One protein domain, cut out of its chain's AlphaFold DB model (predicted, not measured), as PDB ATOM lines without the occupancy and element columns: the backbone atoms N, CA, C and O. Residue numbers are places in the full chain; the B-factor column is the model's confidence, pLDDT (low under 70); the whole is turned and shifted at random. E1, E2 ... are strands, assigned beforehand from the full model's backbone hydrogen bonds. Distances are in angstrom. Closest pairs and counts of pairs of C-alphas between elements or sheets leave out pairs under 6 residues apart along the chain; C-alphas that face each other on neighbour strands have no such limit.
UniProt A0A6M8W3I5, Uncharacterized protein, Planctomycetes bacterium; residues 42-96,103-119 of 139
ATOM      1  N   ARG A  42       0.228  17.219 -32.924       87.50
ATOM      2  CA  ARG A  42      -0.101  17.016 -34.341       87.50
ATOM      3  C   ARG A  42      -1.597  17.077 -34.648       87.50
ATOM      4  O   ARG A  42      -1.958  16.986 -35.799       87.50
ATOM      5  N   PHE A  43      -2.447  17.233 -33.630       92.81
ATOM      6  CA  PHE A  43      -3.909  17.346 -33.773       92.81
ATOM      7  C   PHE A  43      -4.654  16.096 -34.282       92.81
ATOM      8  O   PHE A  43      -5.865  16.150 -34.393       92.81
ATOM      9  N   GLU A  44      -3.968  14.958 -34.433       92.69
ATOM     10  CA  GLU A  44      -4.511  13.676 -34.937       92.69
ATOM     11  C   GLU A  44      -5.376  12.873 -33.937       92.69
ATOM     12  O   GLU A  44      -5.584  11.672 -34.101       92.69
ATOM     13  N   VAL A  45      -5.783  13.470 -32.814       90.06
ATOM     14  CA  VAL A  45      -6.570  12.774 -31.781       90.06
ATOM     15  C   VAL A  45      -7.868  13.530 -31.557       90.06
ATOM     16  O   VAL A  45      -7.862  14.586 -30.920       90.06
ATOM     17  N   GLY A  46      -8.960  12.936 -32.030       91.31
ATOM     18  CA  GLY A  46     -10.298  13.522 -32.070       91.31
ATOM     19  C   GLY A  46     -10.807  13.608 -33.508       91.31
ATOM     20  O   GLY A  46     -10.083  13.315 -34.456       91.31
ATOM     21  N   GLU A  47     -12.055  14.015 -33.671       95.00
ATOM     22  CA  GLU A  47     -12.685  14.190 -34.979       95.00
ATOM     23  C   GLU A  47     -12.734  15.679 -35.362       95.00
ATOM     24  O   GLU A  47     -12.761  16.548 -34.484       95.00
ATOM     25  N   PRO A  48     -12.763  16.031 -36.661       96.62
ATOM     26  CA  PRO A  48     -13.006  17.409 -37.077       96.62
ATOM     27  C   PRO A  48     -14.288  17.972 -36.442       96.62
ATOM     28  O   PRO A  48     -15.338  17.331 -36.447       96.62
ATOM     29  N   GLY A  49     -14.200  19.185 -35.901       96.25
ATOM     30  CA  GLY A  49     -15.253  19.826 -35.113       96.25
ATOM     31  C   GLY A  49     -15.123  19.623 -33.601       96.25
ATOM     32  O   GLY A  49     -15.689  20.416 -32.846       96.25
ATOM     33  N   ASP A  50     -14.344  18.640 -33.138       95.88
ATOM     34  CA  ASP A  50     -14.076  18.475 -31.710       95.88
ATOM     35  C   ASP A  50     -13.244  19.636 -31.161       95.88
ATOM     36  O   ASP A  50     -12.387  20.222 -31.832       95.88
ATOM     37  N   ALA A  51     -13.451  19.940 -29.880       91.81
ATOM     38  CA  ALA A  51     -12.560  20.831 -29.150       91.81
ATOM     39  C   ALA A  51     -11.173  20.187 -29.003       91.81
ATOM     40  O   ALA A  51     -11.060  19.007 -28.682       91.81
ATOM     41  N   ALA A  52     -10.107  20.978 -29.136       86.25
ATOM     42  CA  ALA A  52      -8.739  20.504 -28.931       86.25
ATOM     43  C   ALA A  52      -8.457  20.293 -27.418       86.25
ATOM     44  O   ALA A  52      -8.196  21.270 -26.711       86.25
ATOM     45  N   PRO A  53      -8.439  19.052 -26.877       75.88
ATOM     46  CA  PRO A  53      -8.684  18.794 -25.444       75.88
ATOM     47  C   PRO A  53      -7.648  19.369 -24.467       75.88
ATOM     48  O   PRO A  53      -7.894  19.468 -23.268       75.88
ATOM     49  N   GLN A  54      -6.457  19.715 -24.957       86.00
ATOM     50  CA  GLN A  54      -5.344  20.224 -24.146       86.00
ATOM     51  C   GLN A  54      -5.048  21.706 -24.398       86.00
ATOM     52  O   GLN A  54      -4.079  22.249 -23.860       86.00
ATOM     53  N   TRP A  55      -5.859  22.347 -25.233       92.75
ATOM     54  CA  TRP A  55      -5.736  23.744 -25.594       92.75
ATOM     55  C   TRP A  55      -6.901  24.522 -24.999       92.75
ATOM     56  O   TRP A  55      -8.050  24.101 -25.015       92.75
ATOM     57  N   MET A  56      -6.582  25.678 -24.441       94.31
ATOM     58  CA  MET A  56      -7.541  26.599 -23.858       94.31
ATOM     59  C   MET A  56      -7.658  27.822 -24.752       94.31
ATOM     60  O   MET A  56      -6.638  28.351 -25.197       94.31
ATOM     61  N   VAL A  57      -8.879  28.318 -24.923       95.81
ATOM     62  CA  VAL A  57      -9.163  29.603 -25.569       95.81
ATOM     63  C   VAL A  57      -9.596  30.582 -24.476       95.81
ATOM     64  O   VAL A  57     -10.751  30.556 -24.060       95.81
ATOM     65  N   PRO A  58      -8.682  31.395 -23.910       94.62
ATOM     66  CA  PRO A  58      -9.025  32.278 -22.797       94.62
ATOM     67  C   PRO A  58      -9.702  33.576 -23.252       94.62
ATOM     68  O   PRO A  58     -10.198  34.318 -22.405       94.62
ATOM     69  N   THR A  59      -9.694  33.880 -24.552       95.31
ATOM     70  CA  THR A  59     -10.303  35.096 -25.094       95.31
ATOM     71  C   THR A  59     -11.791  34.874 -25.386       95.31
ATOM     72  O   THR A  59     -12.118  34.038 -26.229       95.31
ATOM     73  N   PRO A  60     -12.704  35.645 -24.768       94.50
ATOM     74  CA  PRO A  60     -14.129  35.584 -25.085       94.50
ATOM     75  C   PRO A  60     -14.423  35.902 -26.557       94.50
ATOM     76  O   PRO A  60     -13.800  36.787 -27.147       94.50
ATOM     77  N   GLY A  61     -15.406  35.204 -27.129       94.94
ATOM     78  CA  GLY A  61     -15.828  35.360 -28.526       94.94
ATOM     79  C   GLY A  61     -14.977  34.599 -29.543       94.94
ATOM     80  O   GLY A  61     -15.262  34.662 -30.737       94.94
ATOM     81  N   TRP A  62     -13.974  33.849 -29.082       95.81
ATOM     82  CA  TRP A  62     -13.150  32.969 -29.905       95.81
ATOM     83  C   TRP A  62     -13.384  31.504 -29.542       95.81
ATOM     84  O   TRP A  62     -13.699  31.181 -28.396       95.81
ATOM     85  N   ALA A  63     -13.237  30.616 -30.518       95.19
ATOM     86  CA  ALA A  63     -13.300  29.172 -30.337       95.19
ATOM     87  C   ALA A  63     -12.195  28.489 -31.144       95.19
ATOM     88  O   ALA A  63     -11.746  29.014 -32.162       95.19
ATOM     89  N   ALA A  64     -11.761  27.325 -30.669       96.06
ATOM     90  CA  ALA A  64     -10.804  26.490 -31.371       96.06
ATOM     91  C   ALA A  64     -11.370  25.083 -31.532       96.06
ATOM     92  O   ALA A  64     -11.926  24.531 -30.578       96.06
ATOM     93  N   ALA A  65     -11.200  24.519 -32.720       96.38
ATOM     94  CA  ALA A  65     -11.666  23.185 -33.063       96.38
ATOM     95  C   ALA A  65     -10.652  22.478 -33.964       96.38
ATOM     96  O   ALA A  65      -9.839  23.124 -34.635       96.38
ATOM     97  N   LEU A  66     -10.695  21.150 -33.965       97.25
ATOM     98  CA  LEU A  66      -9.988  20.345 -34.951       97.25
ATOM     99  C   LEU A  66     -10.635  20.531 -36.328       97.25
ATOM    100  O   LEU A  66     -11.855  20.636 -36.439       97.25
ATOM    101  N   THR A  67      -9.827  20.547 -37.379       96.94
ATOM    102  CA  THR A  67     -10.292  20.572 -38.770       96.94
ATOM    103  C   THR A  67      -9.406  19.686 -39.640       96.94
ATOM    104  O   THR A  67      -8.235  19.490 -39.324       96.94
ATOM    105  N   ALA A  68      -9.956  19.154 -40.730       97.38
ATOM    106  CA  ALA A  68      -9.184  18.475 -41.775       97.38
ATOM    107  C   ALA A  68      -8.576  19.466 -42.792       97.38
ATOM    108  O   ALA A  68      -7.814  19.082 -43.680       97.38
ATOM    109  N   ASP A  69      -8.913  20.751 -42.678       95.88
ATOM    110  CA  ASP A  69      -8.441  21.783 -43.591       95.88
ATOM    111  C   ASP A  69      -7.027  22.255 -43.243       95.88
ATOM    112  O   ASP A  69      -6.610  22.289 -42.080       95.88
ATOM    113  N   ALA A  70      -6.293  22.656 -44.285       94.00
ATOM    114  CA  ALA A  70      -4.984  23.307 -44.191       94.00
ATOM    115  C   ALA A  70      -3.970  22.594 -43.266       94.00
ATOM    116  O   ALA A  70      -3.109  23.236 -42.655       94.00
ATOM    117  N   ALA A  71      -4.047  21.260 -43.178       95.75
ATOM    118  CA  ALA A  71      -3.121  20.458 -42.393       95.75
ATOM    119  C   ALA A  71      -1.681  20.649 -42.891       95.75
ATOM    120  O   ALA A  71      -1.340  20.403 -44.049       95.75
ATOM    121  N   ALA A  72      -0.818  21.126 -41.997       93.75
ATOM    122  CA  ALA A  72       0.576  21.399 -42.325       93.75
ATOM    123  C   ALA A  72       1.464  20.140 -42.234       93.75
ATOM    124  O   ALA A  72       2.574  20.119 -42.780       93.75
ATOM    125  N   GLU A  73       0.987  19.128 -41.503       91.06
ATOM    126  CA  GLU A  73       1.448  17.739 -41.418       91.06
ATOM    127  C   GLU A  73       0.258  16.866 -41.012       91.06
ATOM    128  O   GLU A  73      -0.603  17.356 -40.292       91.06
ATOM    129  N   GLY A  74       0.261  15.587 -41.399       93.75
ATOM    130  CA  GLY A  74      -0.816  14.665 -41.028       93.75
ATOM    131  C   GLY A  74      -2.129  14.974 -41.745       93.75
ATOM    132  O   GLY A  74      -2.102  15.441 -42.886       93.75
ATOM    133  N   GLU A  75      -3.249  14.666 -41.100       95.94
ATOM    134  CA  GLU A  75      -4.589  14.797 -41.682       95.94
ATOM    135  C   GLU A  75      -5.382  15.950 -41.066       95.94
ATOM    136  O   GLU A  75      -6.338  16.426 -41.677       95.94
ATOM    137  N   GLN A  76      -4.985  16.422 -39.882       95.94
ATOM    138  CA  GLN A  76      -5.744  17.413 -39.130       95.94
ATOM    139  C   GLN A  76      -4.891  18.611 -38.701       95.94
ATOM    140  O   GLN A  76      -3.671  18.566 -38.549       95.94
ATOM    141  N   SER A  77      -5.566  19.730 -38.473       96.06
ATOM    142  CA  SER A  77      -5.018  20.927 -37.850       96.06
ATOM    143  C   SER A  77      -5.989  21.470 -36.800       96.06
ATOM    144  O   SER A  77      -7.067  20.919 -36.574       96.06
ATOM    145  N   MET A  78      -5.595  22.542 -36.116       96.25
ATOM    146  CA  MET A  78      -6.491  23.293 -35.242       96.25
ATOM    147  C   MET A  78      -6.748  24.658 -35.862       96.25
ATOM    148  O   MET A  78      -5.806  25.414 -36.109       96.25
ATOM    149  N   VAL A  79      -8.022  24.990 -36.028       95.69
ATOM    150  CA  VAL A  79      -8.459  26.326 -36.418       95.69
ATOM    151  C   VAL A  79      -8.823  27.127 -35.169       95.69
ATOM    152  O   VAL A  79      -9.338  26.574 -34.196       95.69
ATOM    153  N   LEU A  80      -8.516  28.423 -35.169       95.25
ATOM    154  CA  LEU A  80      -8.918  29.379 -34.141       95.25
ATOM    155  C   LEU A  80      -9.705  30.493 -34.824       95.25
ATOM    156  O   LEU A  80      -9.139  31.253 -35.607       95.25
ATOM    157  N   GLU A  81     -10.981  30.621 -34.481       93.81
ATOM    158  CA  GLU A  81     -11.901  31.535 -35.154       93.81
ATOM    159  C   GLU A  81     -12.687  32.381 -34.159       93.81
ATOM    160  O   GLU A  81     -12.970  31.971 -33.027       93.81
ATOM    161  N   GLN A  82     -13.063  33.578 -34.599       93.12
ATOM    162  CA  GLN A  82     -13.986  34.433 -33.873       93.12
ATOM    163  C   GLN A  82     -15.424  34.010 -34.201       93.12
ATOM    164  O   GLN A  82     -15.874  34.172 -35.331       93.12
ATOM    165  N   HIS A  83     -16.166  33.508 -33.214       92.25
ATOM    166  CA  HIS A  83     -17.562  33.076 -33.387       92.25
ATOM    167  C   HIS A  83     -18.582  34.092 -32.849       92.25
ATOM    168  O   HIS A  83     -19.785  33.931 -33.050       92.25
ATOM    169  N   ALA A  84     -18.129  35.127 -32.134       93.25
ATOM    170  CA  ALA A  84     -18.982  36.194 -31.620       93.25
ATOM    171  C   ALA A  84     -18.259  37.548 -31.611       93.25
ATOM    172  O   ALA A  84     -17.027  37.621 -31.574       93.25
ATOM    173  N   ALA A  85     -19.027  38.641 -31.617       92.06
ATOM    174  CA  ALA A  85     -18.477  39.983 -31.440       92.06
ATOM    175  C   ALA A  85     -17.745  40.084 -30.090       92.06
ATOM    176  O   ALA A  85     -18.251  39.632 -29.063       92.06
ATOM    177  N   THR A  86     -16.544  40.654 -30.100       92.75
ATOM    178  CA  THR A  86     -15.701  40.799 -28.912       92.75
ATOM    179  C   THR A  86     -14.859  42.058 -29.033       92.75
ATOM    180  O   THR A  86     -14.391  42.386 -30.122       92.75
ATOM    181  N   ASP A  87     -14.638  42.736 -27.909       92.81
ATOM    182  CA  ASP A  87     -13.713  43.873 -27.817       92.81
ATOM    183  C   ASP A  87     -12.261  43.410 -27.594       92.81
ATOM    184  O   ASP A  87     -11.343  44.220 -27.439       92.81
ATOM    185  N   ALA A  88     -12.032  42.094 -27.525       90.06
ATOM    186  CA  ALA A  88     -10.699  41.553 -27.353       90.06
ATOM    187  C   ALA A  88      -9.821  41.860 -28.579       90.06
ATOM    188  O   ALA A  88     -10.222  41.587 -29.709       90.06
ATOM    189  N   PRO A  89      -8.583  42.344 -28.378       87.25
ATOM    190  CA  PRO A  89      -7.728  42.768 -29.484       87.25
ATOM    191  C   PRO A  89      -7.215  41.608 -30.355       87.25
ATOM    192  O   PRO A  89      -6.711  41.855 -31.447       87.25
ATOM    193  N   PHE A  90      -7.268  40.364 -29.863       90.44
ATOM    194  CA  PHE A  90      -6.871  39.157 -30.593       90.44
ATOM    195  C   PHE A  90      -7.426  37.889 -29.926       90.44
ATOM    196  O   PHE A  90      -7.563  37.829 -28.700       90.44
ATOM    197  N   GLY A  91      -7.660  36.845 -30.721       93.25
ATOM    198  CA  GLY A  91      -7.860  35.481 -30.238       93.25
ATOM    199  C   GLY A  91      -6.542  34.794 -29.912       93.25
ATOM    200  O   GLY A  91      -5.518  35.059 -30.544       93.25
ATOM    201  N   ASN A  92      -6.544  33.885 -28.943       95.25
ATOM    202  CA  ASN A  92      -5.398  33.018 -28.709       95.25
ATOM    203  C   ASN A  92      -5.807  31.630 -28.219       95.25
ATOM    204  O   ASN A  92      -6.834  31.446 -27.575       95.25
ATOM    205  N   VAL A  93      -4.924  30.672 -28.478       95.19
ATOM    206  CA  VAL A  93      -4.927  29.346 -27.863       95.19
ATOM    207  C   VAL A  93      -3.733  29.240 -26.925       95.19
ATOM    208  O   VAL A  93      -2.664  29.804 -27.176       95.19
ATOM    209  N   MET A  94      -3.892  28.531 -25.814       94.38
ATOM    210  CA  MET A  94      -2.814  28.295 -24.862       94.38
ATOM    211  C   MET A  94      -2.837  26.868 -24.353       94.38
ATOM    212  O   MET A  94      -3.893  26.311 -24.076       94.38
ATOM    213  N   ARG A  95      -1.650  26.333 -24.096       91.81
ATOM    214  CA  ARG A  95      -1.467  25.077 -23.382       91.81
ATOM    215  C   ARG A  95      -0.514  25.284 -22.216       91.81
ATOM    216  O   ARG A  95       0.408  26.098 -22.290       91.81
ATOM    217  N   VAL A  96      -0.757  24.565 -21.129       90.38
ATOM    218  CA  VAL A  96       0.095  24.555 -19.938       90.38
ATOM    219  C   VAL A  96       0.619  23.140 -19.751       90.38
ATOM    220  O   VAL A  96      -0.117  22.175 -19.921       90.38
ATOM    221  N   ARG A 103      14.041  22.892 -16.805       88.44
ATOM    222  CA  ARG A 103      14.861  23.828 -16.019       88.44
ATOM    223  C   ARG A 103      16.337  23.731 -16.408       88.44
ATOM    224  O   ARG A 103      16.896  22.643 -16.497       88.44
ATOM    225  N   GLY A 104      16.960  24.887 -16.644       90.56
ATOM    226  CA  GLY A 104      18.367  24.983 -17.050       90.56
ATOM    227  C   GLY A 104      18.661  24.496 -18.475       90.56
ATOM    228  O   GLY A 104      19.820  24.513 -18.885       90.56
ATOM    229  N   LYS A 105      17.647  24.078 -19.245       91.06
ATOM    230  CA  LYS A 105      17.802  23.617 -20.628       91.06
ATOM    231  C   LYS A 105      17.437  24.724 -21.614       91.06
ATOM    232  O   LYS A 105      16.616  25.596 -21.332       91.06
ATOM    233  N   ARG A 106      18.024  24.660 -22.810       90.94
ATOM    234  CA  ARG A 106      17.571  25.460 -23.951       90.94
ATOM    235  C   ARG A 106      16.281  24.850 -24.492       90.94
ATOM    236  O   ARG A 106      16.258  23.667 -24.810       90.94
ATOM    237  N   VAL A 107      15.242  25.667 -24.624       89.75
ATOM    238  CA  VAL A 107      13.947  25.263 -25.184       89.75
ATOM    239  C   VAL A 107      13.782  25.894 -26.562       89.75
ATOM    240  O   VAL A 107      14.094  27.071 -26.745       89.75
ATOM    241  N   ARG A 108      13.288  25.117 -27.528       91.38
ATOM    242  CA  ARG A 108      12.852  25.610 -28.837       91.38
ATOM    243  C   ARG A 108      11.331  25.555 -28.891       91.38
ATOM    244  O   ARG A 108      10.752  24.509 -28.634       91.38
ATOM    245  N   LEU A 109      10.712  26.676 -29.242       91.69
ATOM    246  CA  LEU A 109       9.291  26.754 -29.562       91.69
ATOM    247  C   LEU A 109       9.150  26.862 -31.084       91.69
ATOM    248  O   LEU A 109       9.774  27.730 -31.693       91.69
ATOM    249  N   SER A 110       8.351  25.990 -31.690       92.31
ATOM    250  CA  SER A 110       8.075  25.995 -33.130       92.31
ATOM    251  C   SER A 110       6.639  25.578 -33.409       92.31
ATOM    252  O   SER A 110       6.104  24.732 -32.700       92.31
ATOM    253  N   ALA A 111       6.041  26.161 -34.445       92.50
ATOM    254  CA  ALA A 111       4.759  25.747 -35.003       92.50
ATOM    255  C   ALA A 111       4.717  26.078 -36.500       92.50
ATOM    256  O   ALA A 111       5.476  26.928 -36.975       92.50
ATOM    257  N   LYS A 112       3.809  25.420 -37.220       94.06
ATOM    258  CA  LYS A 112       3.378  25.815 -38.563       94.06
ATOM    259  C   LYS A 112       2.047  26.545 -38.406       94.06
ATOM    260  O   LYS A 112       1.142  26.007 -37.777       94.06
ATOM    261  N   VAL A 113       1.963  27.781 -38.895       92.75
ATOM    262  CA  VAL A 113       0.790  28.647 -38.707       92.75
ATOM    263  C   VAL A 113       0.400  29.252 -40.045       92.75
ATOM    264  O   VAL A 113       1.231  29.887 -40.696       92.75
ATOM    265  N   LEU A 114      -0.862  29.071 -40.418       92.88
ATOM    266  CA  LEU A 114      -1.519  29.790 -41.498       92.88
ATOM    267  C   LEU A 114      -2.377  30.896 -40.870       92.88
ATOM    268  O   LEU A 114      -3.101  30.641 -39.911       92.88
ATOM    269  N   ALA A 115      -2.235  32.127 -41.357       91.31
ATOM    270  CA  ALA A 115      -3.020  33.269 -40.903       91.31
ATOM    271  C   ALA A 115      -3.849  33.794 -42.074       91.31
ATOM    272  O   ALA A 115      -3.293  34.142 -43.115       91.31
ATOM    273  N   GLU A 116      -5.161  33.853 -41.877       87.56
ATOM    274  CA  GLU A 116      -6.143  34.252 -42.886       87.56
ATOM    275  C   GLU A 116      -6.979  35.437 -42.371       87.56
ATOM    276  O   GLU A 116      -7.061  35.672 -41.163       87.56
ATOM    277  N   GLY A 117      -7.568  36.211 -43.287       79.56
ATOM    278  CA  GLY A 117      -8.379  37.399 -42.988       79.56
ATOM    279  C   GLY A 117      -7.981  38.615 -43.825       79.56
ATOM    280  O   GLY A 117      -6.884  38.654 -44.374       79.56
ATOM    281  N   GLU A 118      -8.871  39.608 -43.914       76.38
ATOM    282  CA  GLU A 118      -8.629  40.856 -44.648       76.38
ATOM    283  C   GLU A 118      -8.883  42.079 -43.738       76.38
ATOM    284  O   GLU A 118     -10.006  42.249 -43.250       76.38
ATOM    285  N   PRO A 119      -7.877  42.940 -43.493       77.81
ATOM    286  CA  PRO A 119      -6.482  42.771 -43.900       77.81
ATOM    287  C   PRO A 119      -5.835  41.575 -43.188       77.81
ATOM    288  O   PRO A 119      -6.195  41.266 -42.049       77.81
TER     289      PRO A 119
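AT A GLANCE: This is residues 42 to 96 and 103 to 119 of the 139 residues of an uncharacterized protein of Planctomycetes bacterium (UniProt A0A6M8W3I5). Little regular structure is found here: one small hairpin of strands, E1 and E2, sits among long loops, and residues 103 to 110 stick out as an arm. The printed part has 72 residues, with no named helix and two named strands, E1 then E2, antiparallel; the class is all strand, with 12 residues in named elements. It is only just loose, close to compact, with a radius of gyration of the C-alphas of 13.7 A and spans of 41 by 30 by 26 A.

IN THESE COORDINATES: Begin at C-alpha 42, at (-0.101, 17.016, -34.341); residues 42 to 61 hold no named element. Find C-alpha 62 at (-13.150, 32.969, -29.905); from there E1, residues 62 to 67, runs 15.5 A. E2, residues 77 to 82, runs 16.7 A to C-alpha 82 at (-13.986, 34.433, -33.873).

HOW THE PARTS SIT: E1 and E2 form a hairpin over a short link, their directions at 154 degrees. Look at N 63 and O 81, 2.9 A apart, and N 77 and O 67, 2.8 A apart, both within hydrogen-bond range.

THE WHOLE: Residues 97 to 102 are not printed; C-alphas 96 and 103 are 15.3 A apart across this cut. No printed residue has a pLDDT under 70.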